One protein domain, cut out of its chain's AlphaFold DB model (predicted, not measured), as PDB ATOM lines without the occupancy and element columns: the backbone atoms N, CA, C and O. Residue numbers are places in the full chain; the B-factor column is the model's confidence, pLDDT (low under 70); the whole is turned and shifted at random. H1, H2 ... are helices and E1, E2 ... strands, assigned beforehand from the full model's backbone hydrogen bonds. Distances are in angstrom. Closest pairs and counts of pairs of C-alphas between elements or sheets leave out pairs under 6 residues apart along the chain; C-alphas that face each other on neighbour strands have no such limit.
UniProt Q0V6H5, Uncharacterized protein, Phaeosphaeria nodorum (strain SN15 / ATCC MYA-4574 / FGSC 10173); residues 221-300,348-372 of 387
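This is residues 221 to 300 and 348 to 372 of the 387 residues of an uncharacterized protein of Phaeosphaeria nodorum (strain SN15 / ATCC MYA-4574 / FGSC 10173) (UniProt Q0V6H5). A strongly twisted sheet of four strands and a helical hairpin, H1 and H2, make a loose V that is joined where E1 passes into H1. H1 meets the sheet only with its first turn and then runs away from it, and residues 266 to 277 lead back from H2 to the sheet, while the tail after E4 ends in the short H3, away from both other helices. The printed part has 105 residues in the order E1 H1 H2 E2 E3 E4 H3, of the mixed class, helices and strands. The sheet's order is E1 E4 E3 E2, with antiparallel neighbours. The whole is loose, with a radius of gyration of the C-alphas of 16.7 A, and flat, spanning 45 by 37 by 20 A.

The inner strands E4, residues 351 to 359, and E3, residues 285 to 293, are antiparallel at 160 degrees, with N 288 and O 356 2.8 A apart, within hydrogen-bond range. Edge strand E1, residues 227 to 231, is antiparallel to E4 at 146 degrees, with N 355 and O 228 at 2.7 A. Edge strand E2, residues 278 to 282, forms a hairpin with E3, antiparallel at 152 degrees, with N 280 and O 287 at 2.8 A. H1, residues 232 to 252, only grazes the sheet, with its residues 232 to 235; its closest C-alphas to E4 are those of Met 232 and Met 352, 5.6 A apart. H2, residues 256 to 265, is not on the sheet. H1 and H2 form a helical hairpin at a shallow tilt of 28 degrees, opposite ways. They touch through residues 246 to 250 of H1 alone, the closest C-alphas being those of Phe 250 and Leu 259, 6.8 A apart. H3, residues 368 to 372, is not on the sheet and is apart from H1 and H2. Every O i to N i+4 pair is within hydrogen-bond range in H1 and H2; H3 has 0 of 1, and 0 of 2 O i to N i+3 pairs.

E4 is 26.3 A long and E3 25.0 A, while E1 measures 13.4 A and E2 13.3 A. E1 begins at C-alpha 227, (256.452, 188.679, 248.774). H1 is 29.8 A long and ends at C-alpha 252, (228.859, 184.919, 225.181). H2 measures 14.2 A. H3, 6.9 A long, ends at C-alpha 372, (251.660, 177.936, 220.512).

The C-alphas farthest apart are those of Arg 300 and Thr 369, at 50.8 A. Residues 301 to 347 are not printed, and C-alphas 300 and 348 are 8.8 A apart across the cut. Of the links printed whole, H2 to E2 is long. Residues 251 to 257 stand free. Mean pLDDT of the printed part is 75.7; residues 221 to 226, 294 to 300, 348 to 349 and 360 to 372 are under 70.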
ATOM      1  N   GLU A 221     258.626 186.525 256.896       50.69
ATOM      2  CA  GLU A 221     258.320 185.155 256.497       50.69
ATOM      3  C   GLU A 221     259.574 184.517 255.895       50.69
ATOM      4  O   GLU A 221     260.233 185.066 255.013       50.69
ATOM      5  N   ASP A 222     259.878 183.343 256.436       46.81
ATOM      6  CA  ASP A 222     261.135 182.591 256.428       46.81
ATOM      7  C   ASP A 222     261.553 181.971 255.075       46.81
ATOM      8  O   ASP A 222     262.343 181.032 255.035       46.81
ATOM      9  N   ASP A 223     261.054 182.455 253.938       51.06
ATOM     10  CA  ASP A 223     261.293 181.811 252.643       51.06
ATOM     11  C   ASP A 223     261.874 182.786 251.611       51.06
ATOM     12  O   ASP A 223     261.435 183.921 251.468       51.06
ATOM     13  N   ASN A 224     262.843 182.307 250.823       53.44
ATOM     14  CA  ASN A 224     263.518 182.995 249.707       53.44
ATOM     15  C   ASN A 224     262.584 183.521 248.579       53.44
ATOM     16  O   ASN A 224     263.065 183.909 247.511       53.44
ATOM     17  N   ASP A 225     261.267 183.517 248.772       59.94
ATOM     18  CA  ASP A 225     260.275 183.969 247.805       59.94
ATOM     19  C   ASP A 225     259.980 185.465 248.014       59.94
ATOM     20  O   ASP A 225     259.634 185.919 249.102       59.94
ATOM     21  N   SER A 226     260.081 186.268 246.951       65.38
ATOM     22  CA  SER A 226     259.738 187.691 247.027       65.38
ATOM     23  C   SER A 226     258.230 187.865 247.255       65.38
ATOM     24  O   SER A 226     257.439 187.627 246.335       65.38
ATOM     25  N   VAL A 227     257.835 188.297 248.453       72.12
ATOM     26  CA  VAL A 227     256.452 188.679 248.774       72.12
ATOM     27  C   VAL A 227     256.201 190.118 248.314       72.12
ATOM     28  O   VAL A 227     257.025 191.009 248.509       72.12
ATOM     29  N   ARG A 228     255.059 190.346 247.668       74.12
ATOM     30  CA  ARG A 228     254.541 191.662 247.279       74.12
ATOM     31  C   ARG A 228     253.187 191.856 247.921       74.12
ATOM     32  O   ARG A 228     252.423 190.902 248.014       74.12
ATOM     33  N   TYR A 229     252.853 193.082 248.281       77.38
ATOM     34  CA  TYR A 229     251.551 193.377 248.858       77.38
ATOM     35  C   TYR A 229     250.693 194.172 247.879       77.38
ATOM     36  O   TYR A 229     251.199 194.986 247.107       77.38
ATOM     37  N   VAL A 230     249.389 193.908 247.883       77.31
ATOM     38  CA  VAL A 230     248.415 194.578 247.019       77.31
ATOM     39  C   VAL A 230     247.359 195.241 247.907       77.31
ATOM     40  O   VAL A 230     246.680 194.530 248.649       77.31
ATOM     41  N   PRO A 231     247.184 196.573 247.844       76.25
ATOM     42  CA  PRO A 231     246.220 197.278 248.686       76.25
ATOM     43  C   PRO A 231     244.772 197.000 248.258       76.25
ATOM     44  O   PRO A 231     244.501 196.732 247.080       76.25
ATOM     45  N   MET A 232     243.813 197.161 249.181       78.56
ATOM     46  CA  MET A 232     242.388 196.918 248.897       78.56
ATOM     47  C   MET A 232     241.832 197.692 247.706       78.56
ATOM     48  O   MET A 232     240.989 197.162 246.987       78.56
ATOM     49  N   ALA A 233     242.300 198.915 247.447       70.12
ATOM     50  CA  ALA A 233     241.846 199.685 246.289       70.12
ATOM     51  C   ALA A 233     242.173 198.967 244.965       70.12
ATOM     52  O   ALA A 233     241.311 198.832 244.094       70.12
ATOM     53  N   ALA A 234     243.391 198.432 244.839       74.31
ATOM     54  CA  ALA A 234     243.800 197.659 243.671       74.31
ATOM     55  C   ALA A 234     243.027 196.332 243.584       74.31
ATOM     56  O   ALA A 234     242.555 195.962 242.509       74.31
ATOM     57  N   ILE A 235     242.807 195.657 244.718       82.62
ATOM     58  CA  ILE A 235     241.974 194.445 244.789       82.62
ATOM     59  C   ILE A 235     240.536 194.742 244.340       82.62
ATOM     60  O   ILE A 235     239.950 193.955 243.598       82.62
ATOM     61  N   GLY A 236     239.978 195.893 244.721       78.38
ATOM     62  CA  GLY A 236     238.651 196.345 244.304       78.38
ATOM     63  C   GLY A 236     238.540 196.547 242.791       78.38
ATOM     64  O   GLY A 236     237.550 196.133 242.180       78.38
ATOM     65  N   ILE A 237     239.580 197.106 242.162       73.44
ATOM     66  CA  ILE A 237     239.670 197.235 240.700       73.44
ATOM     67  C   ILE A 237     239.700 195.846 240.051       73.44
ATOM     68  O   ILE A 237     238.890 195.570 239.163       73.44
ATOM     69  N   ILE A 238     240.576 194.953 240.524       81.81
ATOM     70  CA  ILE A 238     240.690 193.579 240.010       81.81
ATOM     71  C   ILE A 238     239.342 192.859 240.132       81.81
ATOM     72  O   ILE A 238     238.856 192.305 239.149       81.81
ATOM     73  N   LYS A 239     238.688 192.938 241.296       85.94
ATOM     74  CA  LYS A 239     237.359 192.361 241.541       85.94
ATOM     75  C   LYS A 239     236.320 192.878 240.551       85.94
ATOM     76  O   LYS A 239     235.632 192.083 239.915       85.94
ATOM     77  N   THR A 240     236.263 194.194 240.356       80.56
ATOM     78  CA  THR A 240     235.337 194.831 239.408       80.56
ATOM     79  C   THR A 240     235.571 194.341 237.978       80.56
ATOM     80  O   THR A 240     234.617 194.064 237.247       80.56
ATOM     81  N   HIS A 241     236.829 194.203 237.552       82.69
ATOM     82  CA  HIS A 241     237.154 193.670 236.229       82.69
ATOM     83  C   HIS A 241     236.828 192.176 236.097       82.69
ATOM     84  O   HIS A 241     236.294 191.774 235.061       82.69
ATOM     85  N   THR A 242     237.056 191.367 237.134       88.31
ATOM     86  CA  THR A 242     236.645 189.953 237.165       88.31
ATOM     87  C   THR A 242     235.127 189.820 237.029       88.31
ATOM     88  O   THR A 242     234.648 189.053 236.196       88.31
ATOM     89  N   GLU A 243     234.351 190.627 237.757       88.75
ATOM     90  CA  GLU A 243     232.886 190.648 237.661       88.75
ATOM     91  C   GLU A 243     232.393 191.082 236.272       88.75
ATOM     92  O   GLU A 243     231.490 190.458 235.710       88.75
ATOM     93  N   ARG A 244     232.991 192.125 235.682       89.44
ATOM     94  CA  ARG A 244     232.672 192.560 234.309       89.44
ATOM     95  C   ARG A 244     232.967 191.462 233.291       89.44
ATOM     96  O   ARG A 244     232.138 191.200 232.424       89.44
ATOM     97  N   THR A 245     234.107 190.789 233.430       90.19
ATOM     98  CA  THR A 245     234.500 189.679 232.550       90.19
ATOM     99  C   THR A 245     233.530 188.511 232.689       90.19
ATOM    100  O   THR A 245     233.104 187.950 231.685       90.19
ATOM    101  N   ARG A 246     233.081 188.207 233.912       93.62
ATOM    102  CA  ARG A 246     232.048 187.196 234.155       93.62
ATOM    103  C   ARG A 246     230.717 187.541 233.479       93.62
ATOM    104  O   ARG A 246     230.065 186.662 232.920       93.62
ATOM    105  N   ARG A 247     230.298 188.814 233.505       93.56
ATOM    106  CA  ARG A 247     229.086 189.274 232.794       93.56
ATOM    107  C   ARG A 247     229.224 189.107 231.282       93.56
ATOM    108  O   ARG A 247     228.278 188.659 230.645       93.56
ATOM    109  N   LEU A 248     230.394 189.417 230.724       93.31
ATOM    110  CA  LEU A 248     230.667 189.194 229.305       93.31
ATOM    111  C   LEU A 248     230.668 187.696 228.967       93.31
ATOM    112  O   LEU A 248     230.067 187.295 227.977       93.31
ATOM    113  N   ALA A 249     231.269 186.858 229.816       92.81
ATOM    114  CA  ALA A 249     231.245 185.404 229.669       92.81
ATOM    115  C   ALA A 249     229.803 184.869 229.631       92.81
ATOM    116  O   ALA A 249     229.473 184.088 228.745       92.81
ATOM    117  N   PHE A 250     228.923 185.360 230.511       94.44
ATOM    118  CA  PHE A 250     227.491 185.036 230.496       94.44
ATOM    119  C   PHE A 250     226.788 185.452 229.199       94.44
ATOM    120  O   PHE A 250     225.967 184.701 228.684       94.44
ATOM    121  N   GLN A 251     227.117 186.628 228.659       95.19
ATOM    122  CA  GLN A 251     226.561 187.093 227.384       95.19
ATOM    123  C   GLN A 251     227.042 186.256 226.191       95.19
ATOM    124  O   GLN A 251     226.280 186.051 225.252       95.19
ATOM    125  N   LEU A 252     228.289 185.773 226.226       94.75
ATOM    126  CA  LEU A 252     228.859 184.919 225.181       94.75
ATOM    127  C   LEU A 252     228.313 183.491 225.241       94.75
ATOM    128  O   LEU A 252     228.052 182.884 224.205       94.75
ATOM    129  N   ASN A 253     228.170 182.944 226.447       92.19
ATOM    130  CA  ASN A 253     227.633 181.615 226.673       92.19
ATOM    131  C   ASN A 253     226.979 181.530 228.061       92.19
ATOM    132  O   ASN A 253     227.646 181.558 229.097       92.19
ATOM    133  N   SER A 254     225.655 181.392 228.068       94.12
ATOM    134  CA  SER A 254     224.848 181.297 229.283       94.12
ATOM    135  C   SER A 254     224.770 179.880 229.868       94.12
ATOM    136  O   SER A 254     224.057 179.680 230.851       94.12
ATOM    137  N   ASP A 255     225.456 178.890 229.280       95.94
ATOM    138  CA  ASP A 255     225.529 177.524 229.807       95.94
ATOM    139  C   ASP A 255     226.143 177.524 231.226       95.94
ATOM    140  O   ASP A 255     227.284 177.970 231.414       95.94
ATOM    141  N   PRO A 256     225.433 177.000 232.245       94.88
ATOM    142  CA  PRO A 256     225.960 176.882 233.601       94.88
ATOM    143  C   PRO A 256     227.300 176.143 233.690       94.88
ATOM    144  O   PRO A 256     228.121 176.478 234.547       94.88
ATOM    145  N   ALA A 257     227.552 175.156 232.822       94.62
ATOM    146  CA  ALA A 257     228.815 174.421 232.820       94.62
ATOM    147  C   ALA A 257     229.991 175.309 232.383       94.62
ATOM    148  O   ALA A 257     231.062 175.266 232.995       94.62
ATOM    149  N   PHE A 258     229.771 176.165 231.382       92.00
ATOM    150  CA  PHE A 258     230.752 177.144 230.919       92.00
ATOM    151  C   PHE A 258     231.080 178.175 232.007       92.00
ATOM    152  O   PHE A 258     232.249 178.417 232.302       92.00
ATOM    153  N   LEU A 259     230.057 178.729 232.663       92.56
ATOM    154  CA  LEU A 259     230.248 179.713 233.735       92.56
ATOM    155  C   LEU A 259     230.942 179.116 234.953       92.56
ATOM    156  O   LEU A 259     231.802 179.760 235.544       92.56
ATOM    157  N   LYS A 260     230.629 177.864 235.296       93.56
ATOM    158  CA  LYS A 260     231.324 177.149 236.366       93.56
ATOM    159  C   LYS A 260     232.810 176.972 236.046       93.56
ATOM    160  O   LYS A 260     233.638 177.167 236.931       93.56
ATOM    161  N   ALA A 261     233.157 176.640 234.802       89.88
ATOM    162  CA  ALA A 261     234.552 176.538 234.368       89.88
ATOM    163  C   ALA A 261     235.270 177.903 234.387       89.88
ATOM    164  O   ALA A 261     236.435 177.986 234.786       89.88
ATOM    165  N   PHE A 262     234.569 178.978 234.011       91.00
ATOM    166  CA  PHE A 262     235.071 180.350 234.123       91.00
ATOM    167  C   PHE A 262     235.338 180.739 235.584       91.00
ATOM    168  O   PHE A 262     236.433 181.202 235.908       91.00
ATOM    169  N   ASP A 263     234.374 180.506 236.477       90.44
ATOM    170  CA  ASP A 263     234.475 180.831 237.904       90.44
ATOM    171  C   ASP A 263     235.604 180.022 238.576       90.44
ATOM    172  O   ASP A 263     236.346 180.557 239.397       90.44
ATOM    173  N   GLN A 264     235.814 178.762 238.171       87.31
ATOM    174  CA  GLN A 264     236.945 177.930 238.617       87.31
ATOM    175  C   GLN A 264     238.316 178.439 238.149       87.31
ATOM    176  O   GLN A 264     239.322 178.159 238.798       87.31
ATOM    177  N   SER A 265     238.359 179.158 237.028       84.06
ATOM    178  CA  SER A 265     239.594 179.698 236.442       84.06
ATOM    179  C   SER A 265     239.852 181.157 236.834       84.06
ATOM    180  O   SER A 265     240.900 181.710 236.500       84.06
ATOM    181  N   SER A 266     238.894 181.785 237.518       86.69
ATOM    182  CA  SER A 266     238.956 183.178 237.952       86.69
ATOM    183  C   SER A 266     239.685 183.322 239.286       86.69
ATOM    184  O   SER A 266     239.756 182.389 240.086       86.69
ATOM    185  N   LEU A 267     240.203 184.524 239.550       87.44
ATOM    186  CA  LEU A 267     240.763 184.852 240.858       87.44
ATOM    187  C   LEU A 267     239.674 184.764 241.929       87.44
ATOM    188  O   LEU A 267     238.610 185.371 241.803       87.44
ATOM    189  N   GLN A 268     239.970 184.033 242.998       89.75
ATOM    190  CA  GLN A 268     239.161 184.042 244.211       89.75
ATOM    191  C   GLN A 268     239.626 185.172 245.129       89.75
ATOM    192  O   GLN A 268     240.813 185.490 245.159       89.75
ATOM    193  N   PHE A 269     238.700 185.772 245.872       88.19
ATOM    194  CA  PHE A 269     238.983 186.900 246.757       88.19
ATOM    195  C   PHE A 269     238.802 186.443 248.211       88.19
ATOM    196  O   PHE A 269     237.659 186.179 248.592       88.19
ATOM    197  N   PRO A 270     239.883 186.300 249.006       85.00
ATOM    198  CA  PRO A 270     239.767 185.917 250.405       85.00
ATOM    199  C   PRO A 270     238.960 186.964 251.181       85.00
ATOM    200  O   PRO A 270     239.068 188.160 250.914       85.00
ATOM    201  N   GLN A 271     238.135 186.487 252.114       82.81
ATOM    202  CA  GLN A 271     237.194 187.301 252.900       82.81
ATOM    203  C   GLN A 271     237.537 187.336 254.396       82.81
ATOM    204  O   GLN A 271     236.777 187.885 255.175       82.81
ATOM    205  N   SER A 272     238.629 186.697 254.812       81.12
ATOM    206  CA  SER A 272     239.071 186.615 256.207       81.12
ATOM    207  C   SER A 272     240.587 186.408 256.235       81.12
ATOM    208  O   SER A 272     241.135 185.804 255.305       81.12
ATOM    209  N   ILE A 273     241.253 186.924 257.272       73.69
ATOM    210  CA  ILE A 273     242.700 186.767 257.492       73.69
ATOM    211  C   ILE A 273     243.048 185.299 257.787       73.69
ATOM    212  O   ILE A 273     244.061 184.801 257.298       73.69
ATOM    213  N   ASP A 274     242.153 184.574 258.464       77.00
ATOM    214  CA  ASP A 274     242.296 183.142 258.769       77.00
ATOM    215  C   ASP A 274     242.069 182.226 257.557       77.00
ATOM    216  O   ASP A 274     242.238 181.001 257.624       77.00
ATOM    217  N   ALA A 275     241.664 182.790 256.415       78.94
ATOM    218  CA  ALA A 275     241.477 182.012 255.206       78.94
ATOM    219  C   ALA A 275     242.810 181.399 254.749       78.94
ATOM    220  O   ALA A 275     243.849 182.058 254.674       78.94
ATOM    221  N   LYS A 276     242.767 180.117 254.361       84.44
ATOM    222  CA  LYS A 276     243.934 179.441 253.784       84.44
ATOM    223  C   LYS A 276     244.461 180.230 252.575       84.44
ATOM    224  O   LYS A 276     243.647 180.655 251.749       84.44
ATOM    225  N   PRO A 277     245.793 180.356 252.410       84.88
ATOM    226  CA  PRO A 277     246.366 181.003 251.240       84.88
ATOM    227  C   PRO A 277     245.855 180.361 249.951       84.88
ATOM    228  O   PRO A 277     245.920 179.142 249.771       84.88
ATOM    229  N   LEU A 278     245.359 181.196 249.048       89.06
ATOM    230  CA  LEU A 278     244.902 180.784 247.734       89.06
ATOM    231  C   LEU A 278     246.112 180.605 246.822       89.06
ATOM    232  O   LEU A 278     247.101 181.333 246.918       89.06
ATOM    233  N   VAL A 279     246.049 179.610 245.942       87.25
ATOM    234  CA  VAL A 279     247.144 179.280 245.029       87.25
ATOM    235  C   VAL A 279     246.617 179.277 243.608       87.25
ATOM    236  O   VAL A 279     245.672 178.566 243.279       87.25
ATOM    237  N   TYR A 280     247.274 180.049 242.758       83.25
ATOM    238  CA  TYR A 280     246.987 180.155 241.341       83.25
ATOM    239  C   TYR A 280     248.255 179.844 240.548       83.25
ATOM    240  O   TYR A 280     249.304 180.430 240.794       83.25
ATOM    241  N   THR A 281     248.187 178.901 239.607       81.50
ATOM    242  CA  THR A 281     249.342 178.538 238.771       81.50
ATOM    243  C   THR A 281     249.069 178.902 237.324       81.50
ATOM    244  O   THR A 281     248.163 178.345 236.709       81.50
ATOM    245  N   LEU A 282     249.893 179.783 236.765       79.00
ATOM    246  CA  LEU A 282     249.829 180.184 235.363       79.00
ATOM    247  C   LEU A 282     251.240 180.219 234.785       79.00
ATOM    248  O   LEU A 282     252.154 180.743 235.412       79.00
ATOM    249  N   ASN A 283     251.434 179.650 233.593       79.38
ATOM    250  CA  ASN A 283     252.710 179.702 232.867       79.38
ATOM    251  C   ASN A 283     253.939 179.290 233.707       79.38
ATOM    252  O   ASN A 283     254.984 179.925 233.635       79.38
ATOM    253  N   ASN A 284     253.821 178.220 234.503       78.56
ATOM    254  CA  ASN A 284     254.855 177.725 235.435       78.56
ATOM    255  C   ASN A 284     255.198 178.635 236.617       78.56
ATOM    256  O   ASN A 284     256.094 178.300 237.394       78.56
ATOM    257  N   VAL A 285     254.465 179.726 236.791       76.75
ATOM    258  CA  VAL A 285     254.545 180.568 237.974       76.75
ATOM    259  C   VAL A 285     253.414 180.163 238.905       76.75
ATOM    260  O   VAL A 285     252.234 180.318 238.582       76.75
ATOM    261  N   THR A 286     253.778 179.617 240.059       85.94
ATOM    262  CA  THR A 286     252.840 179.412 241.158       85.94
ATOM    263  C   THR A 286     252.779 180.711 241.950       85.94
ATOM    264  O   THR A 286     253.758 181.103 242.577       85.94
ATOM    265  N   THR A 287     251.636 181.385 241.904       84.38
ATOM    266  CA  THR A 287     251.337 182.567 242.713       84.38
ATOM    267  C   THR A 287     250.502 182.135 243.910       84.38
ATOM    268  O   THR A 287     249.434 181.547 243.738       84.38
ATOM    269  N   ARG A 288     250.972 182.409 245.123       89.00
ATOM    270  CA  ARG A 288     250.213 182.220 246.359       89.00
ATOM    271  C   ARG A 288     249.804 183.586 246.884       89.00
ATOM    272  O   ARG A 288     250.618 184.500 246.865       89.00
ATOM    273  N   TYR A 289     248.569 183.734 247.344       89.94
ATOM    274  CA  TYR A 289     248.118 184.985 247.936       89.94
ATOM    275  C   TYR A 289     247.139 184.781 249.092       89.94
ATOM    276  O   TYR A 289     246.376 183.816 249.108       89.94
ATOM    277  N   ARG A 290     247.178 185.677 250.079       88.50
ATOM    278  CA  ARG A 290     246.324 185.640 251.278       88.50
ATOM    279  C   ARG A 290     245.982 187.048 251.754       88.50
ATOM    280  O   ARG A 290     246.737 187.973 251.463       88.50
ATOM    281  N   LEU A 291     244.870 187.194 252.471       85.81
ATOM    282  CA  LEU A 291     244.526 188.445 253.146       85.81
ATOM    283  C   LEU A 291     245.438 188.615 254.368       85.81
ATOM    284  O   LEU A 291     245.680 187.651 255.094       85.81
ATOM    285  N   VAL A 292     245.973 189.811 254.558       79.44
ATOM    286  CA  VAL A 292     246.800 190.195 255.703       79.44
ATOM    287  C   VAL A 292     246.386 191.579 256.173       79.44
ATOM    288  O   VAL A 292     245.926 192.386 255.367       79.44
ATOM    289  N   ASN A 293     246.602 191.868 257.451       73.38
ATOM    290  CA  ASN A 293     246.519 193.226 257.967       73.38
ATOM    291  C   ASN A 293     247.863 193.929 257.710       73.38
ATOM    292  O   ASN A 293     248.909 193.390 258.055       73.38
ATOM    293  N   GLY A 294     247.860 195.076 257.038       63.75
ATOM    294  CA  GLY A 294     249.052 195.885 256.805       63.75
ATOM    295  C   GLY A 294     249.479 196.635 258.067       63.75
ATOM    296  O   GLY A 294     248.644 197.050 258.865       63.75
ATOM    297  N   ALA A 295     250.789 196.830 258.236       56.91
ATOM    298  CA  ALA A 295     251.362 197.552 259.370       56.91
ATOM    299  C   ALA A 295     252.314 198.673 258.893       56.91
ATOM    300  O   ALA A 295     253.193 198.402 258.073       56.91
ATOM    301  N   PRO A 296     252.208 199.909 259.417       51.69
ATOM    302  CA  PRO A 296     251.207 200.364 260.382       51.69
ATOM    303  C   PRO A 296     249.804 200.444 259.749       51.69
ATOM    304  O   PRO A 296     249.694 200.576 258.527       51.69
ATOM    305  N   PRO A 297     248.731 200.381 260.553       55.31
ATOM    306  CA  PRO A 297     247.383 200.629 260.049       55.31
ATOM    307  C   PRO A 297     247.312 202.000 259.374       55.31
ATOM    308  O   PRO A 297     247.912 202.980 259.833       55.31
ATOM    309  N   ILE A 298     246.523 202.106 258.308       54.06
ATOM    310  CA  ILE A 298     246.186 203.422 257.771       54.06
ATOM    311  C   ILE A 298     245.153 204.052 258.703       54.06
ATOM    312  O   ILE A 298     243.953 203.801 258.604       54.06
ATOM    313  N   LEU A 299     245.634 204.908 259.601       50.66
ATOM    314  CA  LEU A 299     244.787 205.746 260.439       50.66
ATOM    315  C   LEU A 299     244.133 206.825 259.568       50.66
ATOM    316  O   LEU A 299     244.689 207.900 259.345       50.66
ATOM    317  N   ARG A 300     242.934 206.541 259.061       51.47
ATOM    318  CA  ARG A 300     242.036 207.579 258.555       51.47
ATOM    319  C   ARG A 300     241.072 207.988 259.666       51.47
ATOM    320  O   ARG A 300     240.148 207.250 259.993       51.47
ATOM    321  N   MET A 348     242.839 200.193 263.818       56.41
ATOM    322  CA  MET A 348     241.932 199.796 262.721       56.41
ATOM    323  C   MET A 348     242.656 198.939 261.671       56.41
ATOM    324  O   MET A 348     243.658 199.378 261.105       56.41
ATOM    325  N   ALA A 349     242.129 197.745 261.382       61.72
ATOM    326  CA  ALA A 349     242.701 196.849 260.384       61.72
ATOM    327  C   ALA A 349     242.796 197.527 259.007       61.72
ATOM    328  O   ALA A 349     241.857 198.185 258.560       61.72
ATOM    329  N   PHE A 350     243.932 197.364 258.328       71.44
ATOM    330  CA  PHE A 350     244.147 197.816 256.957       71.44
ATOM    331  C   PHE A 350     244.442 196.608 256.070       71.44
ATOM    332  O   PHE A 350     245.581 196.161 255.964       71.44
ATOM    333  N   ASP A 351     243.415 196.051 255.434       78.06
ATOM    334  CA  ASP A 351     243.591 194.815 254.678       78.06
ATOM    335  C   ASP A 351     244.461 195.002 253.434       78.06
ATOM    336  O   ASP A 351     244.386 195.988 252.694       78.06
ATOM    337  N   MET A 352     245.259 193.986 253.144       80.56
ATOM    338  CA  MET A 352     246.015 193.856 251.910       80.56
ATOM    339  C   MET A 352     246.068 192.392 251.491       80.56
ATOM    340  O   MET A 352     245.846 191.487 252.292       80.56
ATOM    341  N   TRP A 353     246.410 192.125 250.234       85.25
ATOM    342  CA  TRP A 353     246.864 190.790 249.852       85.25
ATOM    343  C   TRP A 353     248.372 190.708 249.954       85.25
ATOM    344  O   TRP A 353     249.049 191.477 249.286       85.25
ATOM    345  N   ALA A 354     248.895 189.740 250.699       83.69
ATOM    346  CA  ALA A 354     250.273 189.292 250.543       83.69
ATOM    347  C   ALA A 354     250.321 188.280 249.396       83.69
ATOM    348  O   ALA A 354     249.572 187.305 249.412       83.69
ATOM    349  N   VAL A 355     251.172 188.514 248.402       83.38
ATOM    350  CA  VAL A 355     251.305 187.730 247.171       83.38
ATOM    351  C   VAL A 355     252.751 187.271 247.030       83.38
ATOM    352  O   VAL A 355     253.647 188.094 246.872       83.38
ATOM    353  N   SER A 356     252.997 185.966 247.017       84.38
ATOM    354  CA  SER A 356     254.304 185.383 246.714       84.38
ATOM    355  C   SER A 356     254.271 184.633 245.389       84.38
ATOM    356  O   SER A 356     253.249 184.071 244.984       84.38
ATOM    357  N   GLN A 357     255.390 184.652 244.667       80.56
ATOM    358  CA  GLN A 357     255.526 183.977 243.380       80.56
ATOM    359  C   GLN A 357     256.730 183.052 243.395       80.56
ATOM    360  O   GLN A 357     257.841 183.479 243.697       80.56
ATOM    361  N   ARG A 358     256.513 181.807 242.974       80.62
ATOM    362  CA  ARG A 358     257.566 180.812 242.801       80.62
ATOM    363  C   ARG A 358     257.568 180.301 241.369       80.62
ATOM    364  O   ARG A 358     256.558 179.805 240.864       80.62
ATOM    365  N   THR A 359     258.715 180.416 240.709       76.69
ATOM    366  CA  THR A 359     258.912 179.839 239.375       76.69
ATOM    367  C   THR A 359     259.271 178.368 239.539       76.69
ATOM    368  O   THR A 359     260.275 178.056 240.174       76.69
ATOM    369  N   ASN A 360     258.469 177.455 238.986       69.38
ATOM    370  CA  ASN A 360     258.764 176.024 239.071       69.38
ATOM    371  C   ASN A 360     259.870 175.652 238.065       69.38
ATOM    372  O   ASN A 360     259.630 175.740 236.856       69.38
ATOM    373  N   PRO A 361     261.053 175.193 238.520       58.31
ATOM    374  CA  PRO A 361     262.199 174.966 237.638       58.31
ATOM    375  C   PRO A 361     262.010 173.803 236.639       58.31
ATOM    376  O   PRO A 361     262.697 173.758 235.622       58.31
ATOM    377  N   GLU A 362     261.055 172.892 236.852       53.00
ATOM    378  CA  GLU A 362     260.975 171.623 236.102       53.00
ATOM    379  C   GLU A 362     260.096 171.623 234.833       53.00
ATOM    380  O   GLU A 362     260.098 170.651 234.080       53.00
ATOM    381  N   LYS A 363     259.348 172.693 234.525       49.91
ATOM    382  CA  LYS A 363     258.401 172.699 233.380       49.91
ATOM    383  C   LYS A 363     258.840 173.534 232.170       49.91
ATOM    384  O   LYS A 363     258.021 173.820 231.291       49.91
ATOM    385  N   ASN A 364     260.121 173.889 232.079       43.91
ATOM    386  CA  ASN A 364     260.646 174.719 230.986       43.91
ATOM    387  C   ASN A 364     260.755 174.010 229.618       43.91
ATOM    388  O   ASN A 364     260.904 174.687 228.609       43.91
ATOM    389  N   LEU A 365     260.608 172.680 229.536       44.94
ATOM    390  CA  LEU A 365     260.714 171.953 228.256       44.94
ATOM    391  C   LEU A 365     259.382 171.545 227.601       44.94
ATOM    392  O   LEU A 365     259.379 171.239 226.413       44.94
ATOM    393  N   LYS A 366     258.245 171.549 228.315       44.91
ATOM    394  CA  LYS A 366     256.950 171.090 227.754       44.91
ATOM    395  C   LYS A 366     255.939 172.205 227.455       44.91
ATOM    396  O   LYS A 366     255.043 171.997 226.643       44.91
ATOM    397  N   ASN A 367     256.081 173.388 228.056       42.41
ATOM    398  CA  ASN A 367     255.073 174.452 227.927       42.41
ATOM    399  C   ASN A 367     255.290 175.410 226.747       42.41
ATOM    400  O   ASN A 367     254.344 176.088 226.350       42.41
ATOM    401  N   ILE A 368     256.470 175.398 226.115       44.94
ATOM    402  CA  ILE A 368     256.702 176.100 224.838       44.94
ATOM    403  C   ILE A 368     255.797 175.518 223.730       44.94
ATOM    404  O   ILE A 368     255.417 176.220 222.795       44.94
ATOM    405  N   THR A 369     255.379 174.257 223.860       41.75
ATOM    406  CA  THR A 369     254.518 173.570 222.890       41.75
ATOM    407  C   THR A 369     253.024 173.862 223.082       41.75
ATOM    408  O   THR A 369     252.293 173.858 222.098       41.75
ATOM    409  N   MET A 370     252.553 174.164 224.303       39.00
ATOM    410  CA  MET A 370     251.130 174.473 224.552       39.00
ATOM    411  C   MET A 370     250.767 175.947 224.332       39.00
ATOM    412  O   MET A 370     249.661 176.226 223.874       39.00
ATOM    413  N   ALA A 371     251.681 176.888 224.605       38.28
ATOM    414  CA  ALA A 371     251.441 178.315 224.357       38.28
ATOM    415  C   ALA A 371     251.227 178.616 222.858       38.28
ATOM    416  O   ALA A 371     250.380 179.434 222.512       38.28
ATOM    417  N   LYS A 372     251.897 177.867 221.965       43.34
ATOM    418  CA  LYS A 372     251.660 177.936 220.512       43.34
ATOM    419  C   LYS A 372     250.226 177.553 220.115       43.34
ATOM    420  O   LYS A 372     249.674 178.153 219.203       43.34
TER     421      LYS A 372